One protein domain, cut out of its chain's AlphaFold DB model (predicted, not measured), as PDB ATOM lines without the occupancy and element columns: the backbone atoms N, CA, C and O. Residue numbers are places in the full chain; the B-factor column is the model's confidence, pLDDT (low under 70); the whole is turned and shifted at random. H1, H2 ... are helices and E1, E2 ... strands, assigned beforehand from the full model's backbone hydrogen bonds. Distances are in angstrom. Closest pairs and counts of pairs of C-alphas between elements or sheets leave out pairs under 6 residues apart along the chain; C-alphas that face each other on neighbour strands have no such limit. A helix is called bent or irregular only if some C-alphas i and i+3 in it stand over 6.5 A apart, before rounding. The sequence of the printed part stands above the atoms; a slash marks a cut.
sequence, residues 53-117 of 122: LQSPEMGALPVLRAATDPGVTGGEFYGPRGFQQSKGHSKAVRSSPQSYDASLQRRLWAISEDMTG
ATOM      1  N   LEU A  53     172.289 143.434 103.479       59.06
ATOM      2  CA  LEU A  53     171.823 142.593 104.594       59.06
ATOM      3  C   LEU A  53     172.585 141.259 104.679       59.06
ATOM      4  O   LEU A  53     173.132 140.770 103.691       59.06
ATOM      5  N   GLN A  54     172.617 140.661 105.875       64.00
ATOM      6  CA  GLN A  54     173.128 139.300 106.080       64.00
ATOM      7  C   GLN A  54     172.076 138.248 105.720       64.00
ATOM      8  O   GLN A  54     170.882 138.548 105.675       64.00
ATOM      9  N   SER A  55     172.518 137.005 105.505       72.75
ATOM     10  CA  SER A  55     171.593 135.878 105.407       72.75
ATOM     11  C   SER A  55     170.795 135.720 106.715       72.75
ATOM     12  O   SER A  55     171.292 136.111 107.780       72.75
ATOM     13  N   PRO A  56     169.571 135.165 106.667       74.88
ATOM     14  CA  PRO A  56     168.749 134.959 107.860       74.88
ATOM     15  C   PRO A  56     169.468 134.175 108.965       74.88
ATOM     16  O   PRO A  56     169.350 134.511 110.141       74.88
ATOM     17  N   GLU A  57     170.277 133.183 108.587       75.62
ATOM     18  CA  GLU A  57     171.041 132.340 109.512       75.62
ATOM     19  C   GLU A  57     172.075 133.169 110.280       75.62
ATOM     20  O   GLU A  57     172.216 133.038 111.495       75.62
ATOM     21  N   MET A  58     172.757 134.086 109.589       73.81
ATOM     22  CA  MET A  58     173.724 134.995 110.207       73.81
ATOM     23  C   MET A  58     173.043 136.056 111.078       73.81
ATOM     24  O   MET A  58     173.572 136.419 112.130       73.81
ATOM     25  N   GLY A  59     171.853 136.517 110.681       74.31
ATOM     26  CA  GLY A  59     171.030 137.430 111.476       74.31
ATOM     27  C   GLY A  59     170.484 136.810 112.767       74.31
ATOM     28  O   GLY A  59     170.217 137.540 113.719       74.31
ATOM     29  N   ALA A  60     170.364 135.481 112.837       84.06
ATOM     30  CA  ALA A  60     169.889 134.765 114.023       84.06
ATOM     31  C   ALA A  60     170.965 134.597 115.114       84.06
ATOM     32  O   ALA A  60     170.632 134.428 116.290       84.06
ATOM     33  N   LEU A  61     172.254 134.672 114.760       83.38
ATOM     34  CA  LEU A  61     173.361 134.425 115.692       83.38
ATOM     35  C   LEU A  61     173.349 135.313 116.953       83.38
ATOM     36  O   LEU A  61     173.648 134.790 118.028       83.38
ATOM     37  N   PRO A  62     173.023 136.622 116.898       81.56
ATOM     38  CA  PRO A  62     172.960 137.450 118.099       81.56
ATOM     39  C   PRO A  62     171.896 137.001 119.097       81.56
ATOM     40  O   PRO A  62     172.186 136.943 120.291       81.56
ATOM     41  N   VAL A  63     170.711 136.621 118.611       85.12
ATOM     42  CA  VAL A  63     169.611 136.132 119.456       85.12
ATOM     43  C   VAL A  63     169.958 134.772 120.056       85.12
ATOM     44  O   VAL A  63     169.793 134.581 121.257       85.12
ATOM     45  N   LEU A  64     170.508 133.855 119.251       86.25
ATOM     46  CA  LEU A  64     170.960 132.547 119.740       86.25
ATOM     47  C   LEU A  64     172.018 132.696 120.831       86.25
ATOM     48  O   LEU A  64     171.926 132.042 121.866       86.25
ATOM     49  N   ARG A  65     172.992 133.590 120.634       82.38
ATOM     50  CA  ARG A  65     174.021 133.857 121.638       82.38
ATOM     51  C   ARG A  65     173.415 134.413 122.926       82.38
ATOM     52  O   ARG A  65     173.682 133.863 123.983       82.38
ATOM     53  N   ALA A  66     172.575 135.443 122.839       85.69
ATOM     54  CA  ALA A  66     171.939 136.036 124.015       85.69
ATOM     55  C   ALA A  66     171.087 135.024 124.807       85.69
ATOM     56  O   ALA A  66     170.982 135.134 126.023       85.69
ATOM     57  N   ALA A  67     170.502 134.033 124.126       88.31
ATOM     58  CA  ALA A  67     169.675 133.006 124.750       88.31
ATOM     59  C   ALA A  67     170.462 131.813 125.329       88.31
ATOM     60  O   ALA A  67     169.918 131.099 126.168       88.31
ATOM     61  N   THR A  68     171.693 131.548 124.868       89.62
ATOM     62  CA  THR A  68     172.395 130.274 125.151       89.62
ATOM     63  C   THR A  68     173.819 130.410 125.685       89.62
ATOM     64  O   THR A  68     174.343 129.433 126.219       89.62
ATOM     65  N   ASP A  69     174.470 131.567 125.548       84.56
ATOM     66  CA  ASP A  69     175.848 131.752 126.008       84.56
ATOM     67  C   ASP A  69     175.880 131.803 127.552       84.56
ATOM     68  O   ASP A  69     175.261 132.685 128.153       84.56
ATOM     69  N   PRO A  70     176.584 130.866 128.223       84.38
ATOM     70  CA  PRO A  70     176.620 130.783 129.684       84.38
ATOM     71  C   PRO A  70     177.338 131.971 130.339       84.38
ATOM     72  O   PRO A  70     177.254 132.137 131.554       84.38
ATOM     73  N   GLY A  71     178.061 132.782 129.559       83.88
ATOM     74  CA  GLY A  71     178.691 134.015 130.025       83.88
ATOM     75  C   GLY A  71     177.793 135.253 129.963       83.88
ATOM     76  O   GLY A  71     178.265 136.330 130.319       83.88
ATOM     77  N   VAL A  72     176.542 135.137 129.496       84.12
ATOM     78  CA  VAL A  72     175.632 136.285 129.340       84.12
ATOM     79  C   VAL A  72     175.191 136.813 130.697       84.12
ATOM     80  O   VAL A  72     174.685 136.074 131.545       84.12
ATOM     81  N   THR A  73     175.310 138.125 130.870       81.12
ATOM     82  CA  THR A  73     174.712 138.841 131.995       81.12
ATOM     83  C   THR A  73     173.459 139.591 131.541       81.12
ATOM     84  O   THR A  73     173.365 140.095 130.419       81.12
ATOM     85  N   GLY A  74     172.438 139.630 132.400       78.44
ATOM     86  CA  GLY A  74     171.192 140.331 132.094       78.44
ATOM     87  C   GLY A  74     171.441 141.816 131.801       78.44
ATOM     88  O   GLY A  74     172.151 142.487 132.545       78.44
ATOM     89  N   GLY A  75     170.841 142.334 130.725       79.44
ATOM     90  CA  GLY A  75     170.998 143.731 130.298       79.44
ATOM     91  C   GLY A  75     172.097 143.972 129.256       79.44
ATOM     92  O   GLY A  75     172.316 145.115 128.851       79.44
ATOM     93  N   GLU A  76     172.770 142.923 128.789       84.38
ATOM     94  CA  GLU A  76     173.718 143.017 127.680       84.38
ATOM     95  C   GLU A  76     173.026 143.106 126.316       84.38
ATOM     96  O   GLU A  76     171.960 142.538 126.080       84.38
ATOM     97  N   PHE A  77     173.669 143.815 125.385       81.88
ATOM     98  CA  PHE A  77     173.188 143.980 124.020       81.88
ATOM     99  C   PHE A  77     174.168 143.325 123.043       81.88
ATOM    100  O   PHE A  77     175.359 143.636 123.035       81.88
ATOM    101  N   TYR A  78     173.670 142.394 122.229       80.12
ATOM    102  CA  TYR A  78     174.477 141.588 121.316       80.12
ATOM    103  C   TYR A  78     174.182 141.961 119.868       80.12
ATOM    104  O   TYR A  78     173.033 141.947 119.434       80.12
ATOM    105  N   GLY A  79     175.232 142.257 119.105       73.75
ATOM    106  CA  GLY A  79     175.110 142.638 117.704       73.75
ATOM    107  C   GLY A  79     176.329 142.225 116.880       73.75
ATOM    108  O   GLY A  79     177.404 141.951 117.429       73.75
ATOM    109  N   PRO A  80     176.189 142.145 115.552       62.25
ATOM    110  CA  PRO A  80     177.317 141.888 114.665       62.25
ATOM    111  C   PRO A  80     178.263 143.107 114.642       62.25
ATOM    112  O   PRO A  80     177.835 144.255 114.700       62.25
ATOM    113  N   ARG A  81     179.580 142.877 114.574       54.41
ATOM    114  CA  ARG A  81     180.612 143.931 114.741       54.41
ATOM    115  C   ARG A  81     180.841 144.841 113.513       54.41
ATOM    116  O   ARG A  81     181.541 145.843 113.630       54.41
ATOM    117  N   GLY A  82     180.335 144.493 112.331       55.59
ATOM    118  CA  GLY A  82     180.595 145.225 111.083       55.59
ATOM    119  C   GLY A  82     179.964 146.618 111.032       55.59
ATOM    120  O   GLY A  82     179.233 147.011 111.938       55.59
ATOM    121  N   PHE A  83     180.249 147.364 109.957       43.16
ATOM    122  CA  PHE A  83     179.727 148.718 109.715       43.16
ATOM    123  C   PHE A  83     178.225 148.782 110.039       43.16
ATOM    124  O   PHE A  83     177.467 147.962 109.527       43.16
ATOM    125  N   GLN A  84     177.811 149.692 110.930       53.22
ATOM    126  CA  GLN A  84     176.410 149.857 111.358       53.22
ATOM    127  C   GLN A  84     175.731 148.581 111.901       53.22
ATOM    128  O   GLN A  84     174.556 148.356 111.627       53.22
ATOM    129  N   GLN A  85     176.446 147.692 112.602       57.34
ATOM    130  CA  GLN A  85     175.888 146.403 113.051       57.34
ATOM    131  C   GLN A  85     175.252 145.599 111.901       57.34
ATOM    132  O   GLN A  85     174.284 144.866 112.083       57.34
ATOM    133  N   SER A  86     175.777 145.755 110.683       50.91
ATOM    134  CA  SER A  86     175.155 145.166 109.498       50.91
ATOM    135  C   SER A  86     175.785 143.829 109.104       50.91
ATOM    136  O   SER A  86     175.142 143.066 108.391       50.91
ATOM    137  N   LYS A  87     177.026 143.514 109.534       51.41
ATOM    138  CA  LYS A  87     177.712 142.256 109.167       51.41
ATOM    139  C   LYS A  87     178.658 141.670 110.229       51.41
ATOM    140  O   LYS A  87     179.472 142.401 110.775       51.41
ATOM    141  N   GLY A  88     178.633 140.355 110.481       57.69
ATOM    142  CA  GLY A  88     179.689 139.623 111.215       57.69
ATOM    143  C   GLY A  88     179.213 138.802 112.424       57.69
ATOM    144  O   GLY A  88     178.027 138.706 112.693       57.69
ATOM    145  N   HIS A  89     180.150 138.197 113.160       57.66
ATOM    146  CA  HIS A  89     179.844 137.364 114.333       57.66
ATOM    147  C   HIS A  89     179.323 138.192 115.521       57.66
ATOM    148  O   HIS A  89     179.799 139.308 115.754       57.66
ATOM    149  N   SER A  90     178.390 137.616 116.289       57.06
ATOM    150  CA  SER A  90     177.780 138.249 117.465       57.06
ATOM    151  C   SER A  90     178.810 138.540 118.558       57.06
ATOM    152  O   SER A  90     179.539 137.642 118.992       57.06
ATOM    153  N   LYS A  91     178.858 139.789 119.030       65.38
ATOM    154  CA  LYS A  91     179.613 140.224 120.214       65.38
ATOM    155  C   LYS A  91     178.751 141.144 121.074       65.38
ATOM    156  O   LYS A  91     177.826 141.768 120.559       65.38
ATOM    157  N   ALA A  92     179.085 141.250 122.359       70.81
ATOM    158  CA  ALA A  92     178.526 142.286 123.216       70.81
ATOM    159  C   ALA A  92     178.939 143.665 122.669       70.81
ATOM    160  O   ALA A  92     180.127 143.925 122.439       70.81
ATOM    161  N   VAL A  93     177.958 144.524 122.411       74.88
ATOM    162  CA  VAL A  93     178.134 145.889 121.909       74.88
ATOM    163  C   VAL A  93     177.348 146.859 122.785       74.88
ATOM    164  O   VAL A  93     176.351 146.505 123.408       74.88
ATOM    165  N   ARG A  94     177.812 148.107 122.868       77.88
ATOM    166  CA  ARG A  94     177.156 149.127 123.691       77.88
ATOM    167  C   ARG A  94     175.917 149.666 122.970       77.88
ATOM    168  O   ARG A  94     176.000 149.999 121.789       77.88
ATOM    169  N   SER A  95     174.799 149.770 123.690       80.50
ATOM    170  CA  SER A  95     173.587 150.442 123.203       80.50
ATOM    171  C   SER A  95     173.725 151.973 123.297       80.50
ATOM    172  O   SER A  95     174.777 152.501 123.673       80.50
ATOM    173  N   SER A  96     172.661 152.709 122.970       83.88
ATOM    174  CA  SER A  96     172.611 154.160 123.147       83.88
ATOM    175  C   SER A  96     172.752 154.555 124.630       83.88
ATOM    176  O   SER A  96     172.353 153.797 125.516       83.88
ATOM    177  N   PRO A  97     173.285 155.754 124.944       83.81
ATOM    178  CA  PRO A  97     173.394 156.227 126.326       83.81
ATOM    179  C   PRO A  97     172.048 156.263 127.062       83.81
ATOM    180  O   PRO A  97     171.982 155.933 128.241       83.81
ATOM    181  N   GLN A  98     170.973 156.607 126.348       86.62
ATOM    182  CA  GLN A  98     169.607 156.672 126.875       86.62
ATOM    183  C   GLN A  98     169.092 155.300 127.319       86.62
ATOM    184  O   GLN A  98     168.328 155.221 128.277       86.62
ATOM    185  N   SER A  99     169.539 154.213 126.675       85.81
ATOM    186  CA  SER A  99     169.197 152.852 127.101       85.81
ATOM    187  C   SER A  99     169.693 152.528 128.507       85.81
ATOM    188  O   SER A  99     169.188 151.574 129.084       85.81
ATOM    189  N   TYR A 100     170.642 153.288 129.061       88.69
ATOM    190  CA  TYR A 100     171.178 153.088 130.410       88.69
ATOM    191  C   TYR A 100     170.570 154.039 131.458       88.69
ATOM    192  O   TYR A 100     170.964 153.992 132.621       88.69
ATOM    193  N   ASP A 101     169.615 154.901 131.085       93.56
ATOM    194  CA  ASP A 101     168.932 155.789 132.032       93.56
ATOM    195  C   ASP A 101     167.849 155.026 132.815       93.56
ATOM    196  O   ASP A 101     166.742 154.778 132.331       93.56
ATOM    197  N   ALA A 102     168.160 154.690 134.069       93.38
ATOM    198  CA  ALA A 102     167.263 153.955 134.958       93.38
ATOM    199  C   ALA A 102     165.965 154.712 135.303       93.38
ATOM    200  O   ALA A 102     164.975 154.094 135.702       93.38
ATOM    201  N   SER A 103     165.945 156.045 135.214       94.25
ATOM    202  CA  SER A 103     164.721 156.828 135.432       94.25
ATOM    203  C   SER A 103     163.778 156.707 134.234       94.25
ATOM    204  O   SER A 103     162.580 156.468 134.407       94.25
ATOM    205  N   LEU A 104     164.339 156.769 133.022       94.56
ATOM    206  CA  LEU A 104     163.603 156.614 131.775       94.56
ATOM    207  C   LEU A 104     163.059 155.191 131.620       94.56
ATOM    208  O   LEU A 104     161.889 155.025 131.283       94.56
ATOM    209  N   GLN A 105     163.869 154.177 131.936       94.06
ATOM    210  CA  GLN A 105     163.452 152.770 131.934       94.06
ATOM    211  C   GLN A 105     162.244 152.530 132.850       94.06
ATOM    212  O   GLN A 105     161.243 151.964 132.414       94.06
ATOM    213  N   ARG A 106     162.300 153.008 134.103       94.25
ATOM    214  CA  ARG A 106     161.198 152.858 135.069       94.25
ATOM    215  C   ARG A 106     159.929 153.567 134.612       94.25
ATOM    216  O   ARG A 106     158.838 153.016 134.742       94.25
ATOM    217  N   ARG A 107     160.065 154.774 134.057       96.00
ATOM    218  CA  ARG A 107     158.924 155.525 133.524       96.00
ATOM    219  C   ARG A 107     158.286 154.808 132.337       96.00
ATOM    220  O   ARG A 107     157.064 154.717 132.285       96.00
ATOM    221  N   LEU A 108     159.101 154.310 131.406       95.31
ATOM    222  CA  LEU A 108     158.627 153.539 130.261       95.31
ATOM    223  C   LEU A 108     157.861 152.300 130.733       95.31
ATOM    224  O   LEU A 108     156.732 152.097 130.300       95.31
ATOM    225  N   TRP A 109     158.436 151.541 131.668       95.75
ATOM    226  CA  TRP A 109     157.806 150.344 132.221       95.75
ATOM    227  C   TRP A 109     156.448 150.641 132.860       95.75
ATOM    228  O   TRP A 109     155.457 150.004 132.518       95.75
ATOM    229  N   ALA A 110     156.373 151.663 133.719       95.56
ATOM    230  CA  ALA A 110     155.129 152.042 134.387       95.56
ATOM    231  C   ALA A 110     154.013 152.407 133.393       95.56
ATOM    232  O   ALA A 110     152.863 152.016 133.587       95.56
ATOM    233  N   ILE A 111     154.356 153.120 132.315       96.81
ATOM    234  CA  ILE A 111     153.406 153.458 131.247       96.81
ATOM    235  C   ILE A 111     152.994 152.197 130.478       96.81
ATOM    236  O   ILE A 111     151.813 152.023 130.192       96.81
ATOM    237  N   SER A 112     153.928 151.293 130.168       96.94
ATOM    238  CA  SER A 112     153.612 150.026 129.498       96.94
ATOM    239  C   SER A 112     152.658 149.155 130.319       96.94
ATOM    240  O   SER A 112     151.717 148.593 129.760       96.94
ATOM    241  N   GLU A 113     152.845 149.076 131.636       96.94
ATOM    242  CA  GLU A 113     151.923 148.368 132.528       96.94
ATOM    243  C   GLU A 113     150.540 149.026 132.594       96.94
ATOM    244  O   GLU A 113     149.529 148.331 132.587       96.94
ATOM    245  N   ASP A 114     150.477 150.359 132.650       95.75
ATOM    246  CA  ASP A 114     149.209 151.099 132.655       95.75
ATOM    247  C   ASP A 114     148.433 150.892 131.345       95.75
ATOM    248  O   ASP A 114     147.237 150.606 131.354       95.75
ATOM    249  N   MET A 115     149.137 150.932 130.210       97.12
ATOM    250  CA  MET A 115     148.545 150.732 128.887       97.12
ATOM    251  C   MET A 115     148.084 149.292 128.637       97.12
ATOM    252  O   MET A 115     147.118 149.083 127.905       97.12
ATOM    253  N   THR A 116     148.778 148.300 129.199       96.50
ATOM    254  CA  THR A 116     148.455 146.875 128.999       96.50
ATOM    255  C   THR A 116     147.576 146.293 130.105       96.50
ATOM    256  O   THR A 116     147.007 145.219 129.922       96.50
ATOM    257  N   GLY A 117     147.461 146.969 131.252       95.06
ATOM    258  CA  GLY A 117     146.799 146.450 132.451       95.06
ATOM    259  C   GLY A 117     147.540 145.288 133.126       95.06
ATOM    260  O   GLY A 117     147.019 144.712 134.080       95.06
TER     261      GLY A 117
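This is residues 53 to 117 of the 122 residues of an uncharacterized protein of Streptomyces sp. DvalAA-14 (UniProt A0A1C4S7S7). A small body and a detached helical arm make this model: in the body the helix H1 packs beside a tiny two-strand hairpin, E1 and E2, and beyond it the chain leads through the short helix H2 to H3, which sticks out with residues 101 to 117 at one end of the longest axis. The body is built largely of loops round H1 and the hairpin, and no two of the helices touch. The printed part has 65 residues, with three named helices and two named strands in the order H1, E1, E2, H2, H3; the sheet has the order E1 - E2 and is antiparallel, and the class is mostly helix. The whole is loose, with a radius of gyration of the C-alphas of 14.8 A, and only just elongated, spanning 38 by 25 by 22 A.

H1, residues 56 to 68, begins with C-alpha 56 at (168.749, 134.959, 107.860) and is 18.3 A long from first to last C-alpha. It is irregular, but only just: C-alphas 59 and 62 are 6.9 A apart. E1 is residues 78 to 80, and E2 is residues 90 to 92, with C-alpha 90 at (177.780, 138.249, 117.465). H2 is residues 97 to 100. H3, the longest helix, is residues 102 to 116, 21.0 A long, and ends with C-alpha 116 at (148.455, 146.875, 128.999).

The closest C-alphas of H1 and E1 are those of Pro 62 and Tyr 78, 5.5 A apart. The closest of H1 and E2 are those of Pro 62 and Ser 90, 4.9 A apart. E1 and E2 form an antiparallel hairpin, with 133 degrees between their directions; N 79 and O 91 are within hydrogen-bond range at 3.0 A, and N 91 and O 79 at 3.1 A. H2 is apart from H1 and from E1. H2 and H3 are close but not clearly touching, their closest C-alphas, of Ser 99 and Gln 105, 7.5 A apart. H3 is apart from H1, E1 and E2. In H3 every O i to N i+4 pair is within hydrogen-bond range, in H1 6 of 9 are, and H2 is too short for such a pair.

The C-alphas farthest apart are those of Phe 83 and Gly 117, at 40.1 A. Residues 101 to 117, of which 102 to 116 belong to H3, stand free; the 48 residues without them span 29 by 25 by 12 A. The printed part has no cut and no long link: E2 to H2 and H2 to H3 are tight, H1 to E1 and E1 to E2 short. The mean pLDDT of the printed part is 79.7, and residues 53 to 54 and 80 to 91 are under 70.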